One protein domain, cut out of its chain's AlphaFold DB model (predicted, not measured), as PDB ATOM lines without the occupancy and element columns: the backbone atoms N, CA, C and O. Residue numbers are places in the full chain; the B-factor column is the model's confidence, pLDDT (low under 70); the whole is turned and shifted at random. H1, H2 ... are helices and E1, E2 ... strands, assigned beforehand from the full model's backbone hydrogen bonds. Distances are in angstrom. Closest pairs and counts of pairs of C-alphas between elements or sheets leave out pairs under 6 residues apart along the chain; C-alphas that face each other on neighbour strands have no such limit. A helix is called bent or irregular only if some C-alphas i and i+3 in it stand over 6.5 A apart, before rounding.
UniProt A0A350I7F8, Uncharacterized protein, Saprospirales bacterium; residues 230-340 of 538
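This is residues 230 to 340 of the 538 residues of an uncharacterized protein of Saprospirales bacterium (UniProt A0A350I7F8). An antiparallel three-stranded sheet, E1 - E7 - E6, has one long helix, H1, over one face, running along the strands. Beside H1 sit two small strand pairs, E2 - E5 near its first residues and the hairpin E3 - E4 farther along; residues 327 to 328 of the unnamed last stretch pair with E3. The 111 printed residues hold E1 E2 E3 E4 E5 H1 E6 E7 in that order, a mixed class of helices and strands with under half of the residues, 54, in named elements. The whole is compact, radius of gyration of the C-alphas 13.8 A, spanning 43 by 31 by 19 A.

E1, residues 230 to 236, is antiparallel to E7, residues 315 to 321, with N 232 and O 319 2.8 A apart. E7 forms a hairpin with E6, residues 301 to 307, where N 304 and O 318 are 2.9 A apart. H1, residues 278 to 296, is on this sheet at a height of 8.8 A, over E7 and E6; its closest C-alphas to E6 are those of Phe 292 and Gly 301, 5.4 A. In H1, 13 of 15 O i to N i+4 pairs are within hydrogen-bond range. E2, residues 248 to 250, is antiparallel to E5, residues 275 to 277, with N 249 and O 276 2.9 A apart. E3, residues 254 to 257, and E4, residues 260 to 263, form a hairpin, with N 255 and O 262 2.9 A apart. The closest C-alphas of E3 and H1, Ile 257 and Phe 292, are 7.0 A apart; E4 and H1 are near each other, with 6 pairs of C-alphas within 10 A. E1 and E3 are apart.

E1 begins at C-alpha 230 (56.076, 25.329, 27.043) and is 19.1 A long; E6 is 20.1 A. H1, 27.7 A, is only just irregular: C-alphas 279 and 282 are 6.8 A apart. E7, 19.4 A, ends at C-alpha 321 (53.379, 21.179, 24.793).

The farthest C-alphas, Cys 243 and Gly 297, are 43.6 A apart. The printed part has no cut; the links E1 to E2 and E4 to E5 are long. Model confidence is under 70 at residues 240 to 245 and 310 to 311.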
ATOM      1  N   THR A 230      57.323  24.628  26.732       94.06
ATOM      2  CA  THR A 230      56.076  25.329  27.043       94.06
ATOM      3  C   THR A 230      55.286  24.517  28.064       94.06
ATOM      4  O   THR A 230      54.698  23.485  27.737       94.06
ATOM      5  N   PHE A 231      55.248  25.011  29.300       95.06
ATOM      6  CA  PHE A 231      54.402  24.478  30.363       95.06
ATOM      7  C   PHE A 231      53.532  25.602  30.921       95.06
ATOM      8  O   PHE A 231      54.019  26.479  31.633       95.06
ATOM      9  N   LYS A 232      52.246  25.588  30.577       94.94
ATOM     10  CA  LYS A 232      51.268  26.584  31.021       94.94
ATOM     11  C   LYS A 232      50.387  26.021  32.121       94.94
ATOM     12  O   LYS A 232      50.057  24.837  32.126       94.94
ATOM     13  N   SER A 233      50.004  26.881  33.053       93.94
ATOM     14  CA  SER A 233      49.020  26.582  34.086       93.94
ATOM     15  C   SER A 233      47.934  27.644  34.017       93.94
ATOM     16  O   SER A 233      48.210  28.812  34.246       93.94
ATOM     17  N   TYR A 234      46.701  27.257  33.700       93.38
ATOM     18  CA  TYR A 234      45.556  28.165  33.695       93.38
ATOM     19  C   TYR A 234      44.762  27.988  34.983       93.38
ATOM     20  O   TYR A 234      44.352  26.874  35.303       93.38
ATOM     21  N   CYS A 235      44.555  29.083  35.715       89.19
ATOM     22  CA  CYS A 235      43.792  29.102  36.958       89.19
ATOM     23  C   CYS A 235      42.406  29.681  36.676       89.19
ATOM     24  O   CYS A 235      42.276  30.875  36.421       89.19
ATOM     25  N   MET A 236      41.384  28.835  36.728       89.81
ATOM     26  CA  MET A 236      39.989  29.212  36.509       89.81
ATOM     27  C   MET A 236      39.282  29.220  37.860       89.81
ATOM     28  O   MET A 236      39.253  28.198  38.540       89.81
ATOM     29  N   VAL A 237      38.742  30.363  38.275       85.31
ATOM     30  CA  VAL A 237      37.975  30.467  39.523       85.31
ATOM     31  C   VAL A 237      36.496  30.384  39.167       85.31
ATOM     32  O   VAL A 237      36.044  31.228  38.392       85.31
ATOM     33  N   PRO A 238      35.753  29.385  39.675       84.69
ATOM     34  CA  PRO A 238      34.316  29.335  39.478       84.69
ATOM     35  C   PRO A 238      33.631  30.592  40.013       84.69
ATOM     36  O   PRO A 238      33.989  31.111  41.072       84.69
ATOM     37  N   GLU A 239      32.642  31.078  39.281       80.88
ATOM     38  CA  GLU A 239      31.782  32.165  39.719       80.88
ATOM     39  C   GLU A 239      30.733  31.650  40.696       80.88
ATOM     40  O   GLU A 239      30.149  30.591  40.479       80.88
ATOM     41  N   GLY A 240      30.475  32.428  41.744       68.12
ATOM     42  CA  GLY A 240      29.464  32.123  42.748       68.12
ATOM     43  C   GLY A 240      29.964  32.363  44.166       68.12
ATOM     44  O   GLY A 240      31.121  32.712  44.405       68.12
ATOM     45  N   THR A 241      29.063  32.188  45.125       59.66
ATOM     46  CA  THR A 241      29.423  32.008  46.535       59.66
ATOM     47  C   THR A 241      29.279  30.525  46.869       59.66
ATOM     48  O   THR A 241      28.550  29.808  46.183       59.66
ATOM     49  N   ALA A 242      29.906  30.055  47.952       53.38
ATOM     50  CA  ALA A 242      29.713  28.677  48.425       53.38
ATOM     51  C   ALA A 242      28.234  28.311  48.664       53.38
ATOM     52  O   ALA A 242      27.899  27.133  48.667       53.38
ATOM     53  N   CYS A 243      27.355  29.309  48.816       42.91
ATOM     54  CA  CYS A 243      25.922  29.126  49.015       42.91
ATOM     55  C   CYS A 243      25.091  29.149  47.712       42.91
ATOM     56  O   CYS A 243      23.966  28.659  47.731       42.91
ATOM     57  N   ASP A 244      25.617  29.686  46.600       54.84
ATOM     58  CA  ASP A 244      24.849  29.961  45.364       54.84
ATOM     59  C   ASP A 244      25.291  29.138  44.137       54.84
ATOM     60  O   ASP A 244      24.827  29.384  43.025       54.84
ATOM     61  N   GLY A 245      26.148  28.134  44.333       64.31
ATOM     62  CA  GLY A 245      26.639  27.268  43.261       64.31
ATOM     63  C   GLY A 245      27.870  27.854  42.575       64.31
ATOM     64  O   GLY A 245      27.818  28.894  41.930       64.31
ATOM     65  N   CYS A 246      28.994  27.160  42.726       77.12
ATOM     66  CA  CYS A 246      30.264  27.477  42.082       77.12
ATOM     67  C   CYS A 246      30.498  26.546  40.889       77.12
ATOM     68  O   CYS A 246      31.451  25.768  40.842       77.12
ATOM     69  N   ASP A 247      29.562  26.567  39.946       84.81
ATOM     70  CA  ASP A 247      29.462  25.585  38.867       84.81
ATOM     71  C   ASP A 247      29.748  26.164  37.477       84.81
ATOM     72  O   ASP A 247      29.669  25.436  36.488       84.81
ATOM     73  N   ARG A 248      30.118  27.446  37.383       88.88
ATOM     74  CA  ARG A 248      30.336  28.167  36.119       88.88
ATOM     75  C   ARG A 248      31.662  28.904  36.105       88.88
ATOM     76  O   ARG A 248      32.116  29.390  37.131       88.88
ATOM     77  N   ILE A 249      32.246  29.046  34.925       90.88
ATOM     78  CA  ILE A 249      33.333  29.985  34.628       90.88
ATOM     79  C   ILE A 249      32.966  30.797  33.381       90.88
ATOM     80  O   ILE A 249      32.001  30.467  32.687       90.88
ATOM     81  N   ASP A 250      33.748  31.827  33.063       90.56
ATOM     82  CA  ASP A 250      33.641  32.514  31.775       90.56
ATOM     83  C   ASP A 250      33.774  31.537  30.598       90.56
ATOM     84  O   ASP A 250      34.565  30.591  30.637       90.56
ATOM     85  N   ALA A 251      32.976  31.762  29.550       90.94
ATOM     86  CA  ALA A 251      32.882  30.844  28.424       90.94
ATOM     87  C   ALA A 251      34.238  30.581  27.755       90.94
ATOM     88  O   ALA A 251      34.893  31.487  27.226       90.94
ATOM     89  N   LEU A 252      34.594  29.301  27.671       93.12
ATOM     90  CA  LEU A 252      35.691  28.836  26.837       93.12
ATOM     91  C   LEU A 252      35.213  28.770  25.387       93.12
ATOM     92  O   LEU A 252      34.378  27.944  25.022       93.12
ATOM     93  N   THR A 253      35.740  29.663  24.551       93.38
ATOM     94  CA  THR A 253      35.290  29.817  23.158       93.38
ATOM     95  C   THR A 253      36.251  29.185  22.161       93.38
ATOM     96  O   THR A 253      35.846  28.346  21.357       93.38
ATOM     97  N   THR A 254      37.535  29.539  22.230       95.44
ATOM     98  CA  THR A 254      38.550  29.069  21.282       95.44
ATOM     99  C   THR A 254      39.878  28.770  21.958       95.44
ATOM    100  O   THR A 254      40.221  29.369  22.978       95.44
ATOM    101  N   PHE A 255      40.681  27.927  21.325       96.38
ATOM    102  CA  PHE A 255      42.077  27.693  21.674       96.38
ATOM    103  C   PHE A 255      42.930  27.671  20.403       96.38
ATOM    104  O   PHE A 255      42.435  27.397  19.312       96.38
ATOM    105  N   THR A 256      44.210  27.993  20.532       96.69
ATOM    106  CA  THR A 256      45.155  28.056  19.416       96.69
ATOM    107  C   THR A 256      46.168  26.931  19.552       96.69
ATOM    108  O   THR A 256      46.791  26.814  20.603       96.69
ATOM    109  N   ILE A 257      46.353  26.146  18.490       95.06
ATOM    110  CA  ILE A 257      47.426  25.149  18.360       95.06
ATOM    111  C   ILE A 257      48.111  25.389  17.019       95.06
ATOM    112  O   ILE A 257      47.443  25.536  15.999       95.06
ATOM    113  N   ASN A 258      49.437  25.468  17.014       93.69
ATOM    114  CA  ASN A 258      50.256  25.715  15.829       93.69
ATOM    115  C   ASN A 258      49.872  27.009  15.079       93.69
ATOM    116  O   ASN A 258      49.922  27.089  13.853       93.69
ATOM    117  N   GLY A 259      49.410  28.027  15.815       91.81
ATOM    118  CA  GLY A 259      48.884  29.272  15.240       91.81
ATOM    119  C   GLY A 259      47.503  29.153  14.574       91.81
ATOM    120  O   GLY A 259      46.985  30.158  14.086       91.81
ATOM    121  N   VAL A 260      46.883  27.968  14.572       93.88
ATOM    122  CA  VAL A 260      45.522  27.733  14.074       93.88
ATOM    123  C   VAL A 260      44.531  27.863  15.225       93.88
ATOM    124  O   VAL A 260      44.657  27.189  16.246       93.88
ATOM    125  N   VAL A 261      43.525  28.721  15.055       95.94
ATOM    126  CA  VAL A 261      42.440  28.890  16.029       95.94
ATOM    127  C   VAL A 261      41.404  27.782  15.826       95.94
ATOM    128  O   VAL A 261      40.786  27.694  14.765       95.94
ATOM    129  N   LYS A 262      41.204  26.954  16.853       95.38
ATOM    130  CA  LYS A 262      40.166  25.923  16.948       95.38
ATOM    131  C   LYS A 262      39.060  26.405  17.899       95.38
ATOM    132  O   LYS A 262      39.329  27.092  18.885       95.38
ATOM    133  N   ASN A 263      37.807  26.076  17.590       95.31
ATOM    134  CA  ASN A 263      36.661  26.404  18.443       95.31
ATOM    135  C   ASN A 263      36.368  25.239  19.382       95.31
ATOM    136  O   ASN A 263      36.394  24.089  18.947       95.31
ATOM    137  N   PHE A 264      36.010  25.541  20.623       95.12
ATOM    138  CA  PHE A 264      35.426  24.539  21.500       95.12
ATOM    139  C   PHE A 264      34.006  24.183  21.052       95.12
ATOM    140  O   PHE A 264      33.213  25.053  20.679       95.12
ATOM    141  N   VAL A 265      33.666  22.899  21.117       93.12
ATOM    142  CA  VAL A 265      32.345  22.378  20.751       93.12
ATOM    143  C   VAL A 265      31.604  21.959  22.017       93.12
ATOM    144  O   VAL A 265      32.108  21.168  22.803       93.12
ATOM    145  N   GLY A 266      30.393  22.481  22.223       87.88
ATOM    146  CA  GLY A 266      29.518  22.042  23.319       87.88
ATOM    147  C   GLY A 266      29.933  22.481  24.730       87.88
ATOM    148  O   GLY A 266      29.416  21.928  25.696       87.88
ATOM    149  N   LEU A 267      30.827  23.468  24.860       87.94
ATOM    150  CA  LEU A 267      31.300  23.977  26.157       87.94
ATOM    151  C   LEU A 267      30.579  25.232  26.661       87.94
ATOM    152  O   LEU A 267      30.925  25.749  27.717       87.94
ATOM    153  N   THR A 268      29.617  25.765  25.915       84.94
ATOM    154  CA  THR A 268      28.797  26.883  26.401       84.94
ATOM    155  C   THR A 268      27.582  26.337  27.142       84.94
ATOM    156  O   THR A 268      26.987  25.343  26.713       84.94
ATOM    157  N   ASP A 269      27.217  26.959  28.264       80.44
ATOM    158  CA  ASP A 269      25.980  26.625  28.966       80.44
ATOM    159  C   ASP A 269      24.791  26.966  28.051       80.44
ATOM    160  O   ASP A 269      24.665  28.065  27.510       80.44
ATOM    161  N   SER A 270      23.901  25.991  27.864       83.12
ATOM    162  CA  SER A 270      22.671  26.152  27.084       83.12
ATOM    163  C   SER A 270      21.726  27.219  27.649       83.12
ATOM    164  O   SER A 270      20.887  27.740  26.913       83.12
ATOM    165  N   VAL A 271      21.853  27.531  28.944       84.88
ATOM    166  CA  VAL A 271      21.064  28.551  29.645       84.88
ATOM    167  C   VAL A 271      21.735  29.927  29.573       84.88
ATOM    168  O   VAL A 271      21.034  30.934  29.491       84.88
ATOM    169  N   ASP A 272      23.070  29.976  29.560       84.25
ATOM    170  CA  ASP A 272      23.866  31.201  29.453       84.25
ATOM    171  C   ASP A 272      25.126  30.970  28.605       84.25
ATOM    172  O   ASP A 272      26.145  30.459  29.067       84.25
ATOM    173  N   ASN A 273      25.082  31.408  27.349       86.62
ATOM    174  CA  ASN A 273      26.181  31.214  26.403       86.62
ATOM    175  C   ASN A 273      27.446  32.033  26.721       86.62
ATOM    176  O   ASN A 273      28.444  31.900  26.012       86.62
ATOM    177  N   THR A 274      27.413  32.880  27.754       88.62
ATOM    178  CA  THR A 274      28.592  33.589  28.265       88.62
ATOM    179  C   THR A 274      29.364  32.777  29.303       88.62
ATOM    180  O   THR A 274      30.436  33.209  29.731       88.62
ATOM    181  N   LYS A 275      28.864  31.587  29.668       90.44
ATOM    182  CA  LYS A 275      29.446  30.713  30.686       90.44
ATOM    183  C   LYS A 275      29.763  29.316  30.158       90.44
ATOM    184  O   LYS A 275      29.155  28.835  29.203       90.44
ATOM    185  N   THR A 276      30.711  28.664  30.821       90.44
ATOM    186  CA  THR A 276      31.033  27.236  30.691       90.44
ATOM    187  C   THR A 276      30.824  26.575  32.047       90.44
ATOM    188  O   THR A 276      31.293  27.098  33.059       90.44
ATOM    189  N   LEU A 277      30.136  25.432  32.089       89.38
ATOM    190  CA  LEU A 277      29.956  24.690  33.337       89.38
ATOM    191  C   LEU A 277      31.275  24.024  33.746       89.38
ATOM    192  O   LEU A 277      31.985  23.471  32.905       89.38
ATOM    193  N   THR A 278      31.587  23.992  35.040       88.38
ATOM    194  CA  THR A 278      32.800  23.338  35.561       88.38
ATOM    195  C   THR A 278      32.845  21.851  35.197       88.38
ATOM    196  O   THR A 278      33.912  21.322  34.886       88.38
ATOM    197  N   ALA A 279      31.682  21.198  35.119       86.00
ATOM    198  CA  ALA A 279      31.533  19.819  34.652       86.00
ATOM    199  C   ALA A 279      31.927  19.608  33.173       86.00
ATOM    200  O   ALA A 279      32.230  18.487  32.779       86.00
ATOM    201  N   GLN A 280      31.942  20.662  32.348       90.94
ATOM    202  CA  GLN A 280      32.344  20.597  30.936       90.94
ATOM    203  C   GLN A 280      33.861  20.780  30.743       90.94
ATOM    204  O   GLN A 280      34.366  20.628  29.634       90.94
ATOM    205  N   LEU A 281      34.628  21.089  31.794       92.06
ATOM    206  CA  LEU A 281      36.066  21.359  31.655       92.06
ATOM    207  C   LEU A 281      36.902  20.114  31.350       92.06
ATOM    208  O   LEU A 281      37.973  20.232  30.754       92.06
ATOM    209  N   GLU A 282      36.423  18.927  31.716       91.19
ATOM    210  CA  GLU A 282      37.055  17.670  31.298       91.19
ATOM    211  C   GLU A 282      36.946  17.474  29.780       91.19
ATOM    212  O   GLU A 282      37.925  17.099  29.137       91.19
ATOM    213  N   GLU A 283      35.800  17.832  29.196       93.38
ATOM    214  CA  GLU A 283      35.584  17.839  27.746       93.38
ATOM    215  C   GLU A 283      36.459  18.903  27.060       93.38
ATOM    216  O   GLU A 283      37.065  18.642  26.022       93.38
ATOM    217  N   ALA A 284      36.631  20.075  27.682       94.56
ATOM    218  CA  ALA A 284      37.568  21.091  27.199       94.56
ATOM    219  C   ALA A 284      39.005  20.559  27.125       94.56
ATOM    220  O   ALA A 284      39.692  20.725  26.114       94.56
ATOM    221  N   ALA A 285      39.459  19.892  28.189       94.88
ATOM    222  CA  ALA A 285      40.779  19.279  28.232       94.88
ATOM    223  C   ALA A 285      40.933  18.171  27.177       94.88
ATOM    224  O   ALA A 285      42.002  18.061  26.573       94.88
ATOM    225  N   ALA A 286      39.878  17.388  26.924       94.38
ATOM    226  CA  ALA A 286      39.862  16.353  25.895       94.38
ATOM    227  C   ALA A 286      39.990  16.939  24.476       94.38
ATOM    228  O   ALA A 286      40.843  16.486  23.719       94.38
ATOM    229  N   GLN A 287      39.238  17.993  24.144       96.50
ATOM    230  CA  GLN A 287      39.306  18.646  22.826       96.50
ATOM    231  C   GLN A 287      40.673  19.288  22.553       96.50
ATOM    232  O   GLN A 287      41.176  19.240  21.431       96.50
ATOM    233  N   ILE A 288      41.318  19.862  23.576       96.69
ATOM    234  CA  ILE A 288      42.691  20.367  23.437       96.69
ATOM    235  C   ILE A 288      43.669  19.202  23.220       96.69
ATOM    236  O   ILE A 288      44.557  19.297  22.373       96.69
ATOM    237  N   GLN A 289      43.519  18.107  23.975       94.75
ATOM    238  CA  GLN A 289      44.364  16.917  23.841       94.75
ATOM    239  C   GLN A 289      44.264  16.309  22.434       94.75
ATOM    240  O   GLN A 289      45.297  16.059  21.815       94.75
ATOM    241  N   GLU A 290      43.048  16.141  21.909       94.69
ATOM    242  CA  GLU A 290      42.794  15.698  20.532       94.69
ATOM    243  C   GLU A 290      43.418  16.670  19.524       94.69
ATOM    244  O   GLU A 290      44.139  16.259  18.617       94.69
ATOM    245  N   GLY A 291      43.255  17.977  19.746       95.31
ATOM    246  CA  GLY A 291      43.862  19.002  18.908       95.31
ATOM    247  C   GLY A 291      45.392  18.914  18.835       95.31
ATOM    248  O   GLY A 291      45.949  19.172  17.769       95.31
ATOM    249  N   PHE A 292      46.077  18.536  19.920       95.94
ATOM    250  CA  PHE A 292      47.522  18.283  19.896       95.94
ATOM    251  C   PHE A 292      47.879  17.004  19.139       95.94
ATOM    252  O   PHE A 292      48.869  16.994  18.404       95.94
ATOM    253  N   GLU A 293      47.098  15.939  19.315       92.62
ATOM    254  CA  GLU A 293      47.313  14.668  18.619       92.62
ATOM    255  C   GLU A 293      47.149  14.810  17.102       92.62
ATOM    256  O   GLU A 293      47.941  14.238  16.354       92.62
ATOM    257  N   GLU A 294      46.191  15.614  16.641       93.19
ATOM    258  CA  GLU A 294      46.000  15.921  15.219       93.19
ATOM    259  C   GLU A 294      47.176  16.700  14.609       93.19
ATOM    260  O   GLU A 294      47.621  16.381  13.506       93.19
ATOM    261  N   GLU A 295      47.677  17.729  15.303       94.06
ATOM    262  CA  GLU A 295      48.668  18.667  14.743       94.06
ATOM    263  C   GLU A 295      50.114  18.176  14.878       94.06
ATOM    264  O   GLU A 295      50.929  18.357  13.973       94.06
ATOM    265  N   TYR A 296      50.450  17.564  16.013       92.75
ATOM    266  CA  TYR A 296      51.824  17.181  16.357       92.75
ATOM    267  C   TYR A 296      51.999  15.675  16.565       92.75
ATOM    268  O   TYR A 296      53.129  15.204  16.710       92.75
ATOM    269  N   GLY A 297      50.906  14.912  16.570       90.25
ATOM    270  CA  GLY A 297      50.914  13.499  16.911       90.25
ATOM    271  C   GLY A 297      50.913  13.246  18.418       90.25
ATOM    272  O   GLY A 297      50.935  14.153  19.257       90.25
ATOM    273  N   ARG A 298      50.909  11.957  18.768       87.19
ATOM    274  CA  ARG A 298      51.003  11.492  20.156       87.19
ATOM    275  C   ARG A 298      52.224  12.127  20.831       87.19
ATOM    276  O   ARG A 298      53.301  12.163  20.243       87.19
ATOM    277  N   HIS A 299      52.057  12.590  22.071       89.25
ATOM    278  CA  HIS A 299      53.078  13.288  22.875       89.25
ATOM    279  C   HIS A 299      53.397  14.739  22.478       89.25
ATOM    280  O   HIS A 299      54.222  15.365  23.149       89.25
ATOM    281  N   GLY A 300      52.752  15.307  21.452       88.56
ATOM    282  CA  GLY A 300      52.938  16.715  21.062       88.56
ATOM    283  C   GLY A 300      52.407  17.728  22.086       88.56
ATOM    284  O   GLY A 300      52.923  18.840  22.221       88.56
ATOM    285  N   GLY A 301      51.427  17.317  22.886       93.56
ATOM    286  CA  GLY A 301      50.938  18.080  24.020       93.56
ATOM    287  C   GLY A 301      50.180  17.207  25.008       93.56
ATOM    288  O   GLY A 301      49.698  16.128  24.667       93.56
ATOM    289  N   PHE A 302      50.110  17.675  26.246       95.44
ATOM    290  CA  PHE A 302      49.409  17.024  27.341       95.44
ATOM    291  C   PHE A 302      48.557  18.027  28.082       95.44
ATOM    292  O   PHE A 302      49.064  19.078  28.476       95.44
ATOM    293  N   VAL A 303      47.310  17.650  28.348       95.12
ATOM    294  CA  VAL A 303      46.400  18.424  29.188       95.12
ATOM    295  C   VAL A 303      46.000  17.621  30.418       95.12
ATOM    296  O   VAL A 303      45.588  16.454  30.337       95.12
ATOM    297  N   VAL A 304      46.147  18.248  31.584       93.75
ATOM    298  CA  VAL A 304      45.740  17.688  32.874       93.75
ATOM    299  C   VAL A 304      44.919  18.720  33.623       93.75
ATOM    300  O   VAL A 304      45.417  19.791  33.957       93.75
ATOM    301  N   LEU A 305      43.665  18.374  33.898       91.81
ATOM    302  CA  LEU A 305      42.796  19.157  34.758       91.81
ATOM    303  C   LEU A 305      42.936  18.664  36.199       91.81
ATOM    304  O   LEU A 305      42.895  17.459  36.460       91.81
ATOM    305  N   THR A 306      43.089  19.589  37.133       88.81
ATOM    306  CA  THR A 306      43.010  19.309  38.563       88.81
ATOM    307  C   THR A 306      42.089  20.328  39.218       88.81
ATOM    308  O   THR A 306      41.997  21.479  38.799       88.81
ATOM    309  N   GLN A 307      41.360  19.901  40.240       82.56
ATOM    310  CA  GLN A 307      40.458  20.762  40.994       82.56
ATOM    311  C   GLN A 307      40.704  20.519  42.475       82.56
ATOM    312  O   GLN A 307      40.865  19.371  42.888       82.56
ATOM    313  N   GLY A 308      40.756  21.598  43.255       71.19
ATOM    314  CA  GLY A 308      40.837  21.505  44.708       71.19
ATOM    315  C   GLY A 308      39.565  20.921  45.337       71.19
ATOM    316  O   GLY A 308      38.557  20.694  44.678       71.19
ATOM    317  N   MET A 309      39.609  20.673  46.641       70.62
ATOM    318  CA  MET A 309      38.445  20.226  47.408       70.62
ATOM    319  C   MET A 309      37.483  21.400  47.648       70.62
ATOM    320  O   MET A 309      37.926  22.449  48.105       70.62
ATOM    321  N   GLY A 310      36.192  21.199  47.372       67.69
ATOM    322  CA  GLY A 310      35.144  22.225  47.453       67.69
ATOM    323  C   GLY A 310      34.749  22.777  46.080       67.69
ATOM    324  O   GLY A 310      35.594  22.947  45.201       67.69
ATOM    325  N   ASP A 311      33.463  23.074  45.896       69.38
ATOM    326  CA  ASP A 311      32.917  23.454  44.585       69.38
ATOM    327  C   ASP A 311      33.453  24.810  44.102       69.38
ATOM    328  O   ASP A 311      33.714  24.992  42.918       69.38
ATOM    329  N   CYS A 312      33.730  25.734  45.026       74.88
ATOM    330  CA  CYS A 312      34.291  27.058  44.725       74.88
ATOM    331  C   CYS A 312      35.808  27.091  44.586       74.88
ATOM    332  O   CYS A 312      36.390  28.171  44.465       74.88
ATOM    333  N   CYS A 313      36.476  25.939  44.635       80.12
ATOM    334  CA  CYS A 313      37.911  25.945  44.462       80.12
ATOM    335  C   CYS A 313      38.328  26.166  43.021       80.12
ATOM    336  O   CYS A 313      37.787  25.563  42.096       80.12
ATOM    337  N   GLY A 314      39.359  27.000  42.866       83.88
ATOM    338  CA  GLY A 314      40.002  27.226  41.585       83.88
ATOM    339  C   GLY A 314      40.404  25.905  40.929       83.88
ATOM    340  O   GLY A 314      40.971  25.012  41.567       83.88
ATOM    341  N   ILE A 315      40.093  25.799  39.647       88.94
ATOM    342  CA  ILE A 315      40.411  24.675  38.781       88.94
ATOM    343  C   ILE A 315      41.697  25.027  38.041       88.94
ATOM    344  O   ILE A 315      41.841  26.130  37.511       88.94
ATOM    345  N   GLN A 316      42.647  24.099  38.018       91.00
ATOM    346  CA  GLN A 316      43.931  24.272  37.356       91.00
ATOM    347  C   GLN A 316      43.991  23.375  36.123       91.00
ATOM    348  O   GLN A 316      43.833  22.159  36.216       91.00
ATOM    349  N   MET A 317      44.230  23.973  34.958       93.81
ATOM    350  CA  MET A 317      44.519  23.236  33.730       93.81
ATOM    351  C   MET A 317      46.001  23.374  33.405       93.81
ATOM    352  O   MET A 317      46.483  24.464  33.100       93.81
ATOM    353  N   TYR A 318      46.720  22.262  33.474       95.56
ATOM    354  CA  TYR A 318      48.125  22.184  33.103       95.56
ATOM    355  C   TYR A 318      48.254  21.750  31.654       95.56
ATOM    356  O   TYR A 318      47.689  20.724  31.270       95.56
ATOM    357  N   VAL A 319      49.021  22.509  30.873       96.62
ATOM    358  CA  VAL A 319      49.308  22.207  29.473       96.62
ATOM    359  C   VAL A 319      50.813  22.155  29.253       96.62
ATOM    360  O   VAL A 319      51.486  23.178  29.334       96.62
ATOM    361  N   SER A 320      51.338  20.966  28.961       96.38
ATOM    362  CA  SER A 320      52.738  20.756  28.569       96.38
ATOM    363  C   SER A 320      52.782  20.460  27.076       96.38
ATOM    364  O   SER A 320      52.247  19.436  26.658       96.38
ATOM    365  N   THR A 321      53.379  21.326  26.260       96.06
ATOM    366  CA  THR A 321      53.379  21.179  24.793       96.06
ATOM    367  C   THR A 321      54.655  21.705  24.140       96.06
ATOM    368  O   THR A 321      55.329  22.585  24.674       96.06
ATOM    369  N   CYS A 322      54.998  21.170  22.969       93.19
ATOM    370  CA  CYS A 322      56.063  21.715  22.132       93.19
ATOM    371  C   CYS A 322      55.658  23.002  21.383       93.19
ATOM    372  O   CYS A 322      56.530  23.671  20.827       93.19
ATOM    373  N   ASP A 323      54.373  23.377  21.385       95.81
ATOM    374  CA  ASP A 323      53.879  24.595  20.741       95.81
ATOM    375  C   ASP A 323      54.055  25.830  21.635       95.81
ATOM    376  O   ASP A 323      53.415  25.983  22.676       95.81
ATOM    377  N   THR A 324      54.915  26.759  21.221       94.19
ATOM    378  CA  THR A 324      55.132  28.028  21.933       94.19
ATOM    379  C   THR A 324      53.995  29.032  21.739       94.19
ATOM    380  O   THR A 324      53.874  29.968  22.532       94.19
ATOM    381  N   ASN A 325      53.140  28.836  20.729       93.81
ATOM    382  CA  ASN A 325      52.001  29.702  20.425       93.81
ATOM    383  C   ASN A 325      50.691  29.216  21.058       93.81
ATOM    384  O   ASN A 325      49.659  29.867  20.872       93.81
ATOM    385  N   PHE A 326      50.719  28.109  21.811       96.38
ATOM    386  CA  PHE A 326      49.526  27.575  22.451       96.38
ATOM    387  C   PHE A 326      48.881  28.611  23.376       96.38
ATOM    388  O   PHE A 326      49.549  29.206  24.231       96.38
ATOM    389  N   ALA A 327      47.574  28.820  23.238       95.75
ATOM    390  CA  ALA A 327      46.811  29.702  24.111       95.75
ATOM    391  C   ALA A 327      45.331  29.318  24.132       95.75
ATOM    392  O   ALA A 327      44.783  28.898  23.117       95.75
ATOM    393  N   ILE A 328      44.674  29.537  25.268       95.94
ATOM    394  CA  ILE A 328      43.219  29.443  25.398       95.94
ATOM    395  C   ILE A 328      42.676  30.871  25.467       95.94
ATOM    396  O   ILE A 328      43.137  31.674  26.280       95.94
ATOM    397  N   ALA A 329      41.735  31.215  24.590       93.81
ATOM    398  CA  ALA A 329      41.179  32.560  24.551       93.81
ATOM    399  C   ALA A 329      40.429  32.873  25.852       93.81
ATOM    400  O   ALA A 329      39.644  32.062  26.334       93.81
ATOM    401  N   GLY A 330      40.677  34.061  26.407       87.62
ATOM    402  CA  GLY A 330      40.054  34.514  27.654       87.62
ATOM    403  C   GLY A 330      40.738  34.026  28.933       87.62
ATOM    404  O   GLY A 330      40.427  34.547  29.997       87.62
ATOM    405  N   LEU A 331      41.707  33.104  28.850       92.50
ATOM    406  CA  LEU A 331      42.453  32.634  30.017       92.50
ATOM    407  C   LEU A 331      43.883  33.183  30.040       92.50
ATOM    408  O   LEU A 331      44.568  33.257  29.018       92.50
ATOM    409  N   SER A 332      44.351  33.523  31.238       90.12
ATOM    410  CA  SER A 332      45.744  33.875  31.512       90.12
ATOM    411  C   SER A 332      46.428  32.789  32.333       90.12
ATOM    412  O   SER A 332      45.776  32.088  33.113       90.12
ATOM    413  N   ASP A 333      47.750  32.701  32.208       89.31
ATOM    414  CA  ASP A 333      48.542  31.834  33.074       89.31
ATOM    415  C   ASP A 333      48.378  32.250  34.547       89.31
ATOM    416  O   ASP A 333      48.222  33.432  34.880       89.31
ATOM    417  N   CYS A 334      48.417  31.269  35.447       88.50
ATOM    418  CA  CYS A 334      48.460  31.484  36.883       88.50
ATOM    419  C   CYS A 334      49.663  32.376  37.235       88.50
ATOM    420  O   CYS A 334      50.740  32.243  36.656       88.50
ATOM    421  N   ALA A 335      49.525  33.215  38.266       83.19
ATOM    422  CA  ALA A 335      50.586  34.136  38.697       83.19
ATOM    423  C   ALA A 335      51.933  33.446  39.011       83.19
ATOM    424  O   ALA A 335      52.991  34.056  38.878       83.19
ATOM    425  N   ASN A 336      51.895  32.168  39.401       80.88
ATOM    426  CA  ASN A 336      53.074  31.348  39.653       80.88
ATOM    427  C   ASN A 336      53.319  30.416  38.461       80.88
ATOM    428  O   ASN A 336      52.912  29.252  38.484       80.88
ATOM    429  N   ALA A 337      53.966  30.940  37.419       82.62
ATOM    430  CA  ALA A 337      54.373  30.137  36.273       82.62
ATOM    431  C   ALA A 337      55.315  29.008  36.721       82.62
ATOM    432  O   ALA A 337      56.283  29.230  37.456       82.62
ATOM    433  N   ILE A 338      55.022  27.786  36.280       91.00
ATOM    434  CA  ILE A 338      55.861  26.622  36.558       91.00
ATOM    435  C   ILE A 338      57.045  26.647  35.595       91.00
ATOM    436  O   ILE A 338      56.867  26.770  34.388       91.00
ATOM    437  N   VAL A 339      58.257  26.499  36.131       92.69
ATOM    438  CA  VAL A 339      59.472  26.337  35.322       92.69
ATOM    439  C   VAL A 339      59.674  24.841  35.067       92.69
ATOM    440  O   VAL A 339      60.072  24.137  35.996       92.69
ATOM    441  N   PRO A 340      59.408  24.324  33.850       93.62
ATOM    442  CA  PRO A 340      59.440  22.884  33.591       93.62
ATOM    443  C   PRO A 340      60.850  22.289  33.642       93.62
ATOM    444  O   PRO A 340      60.986  21.099  33.884       93.62
TER     445      PRO A 340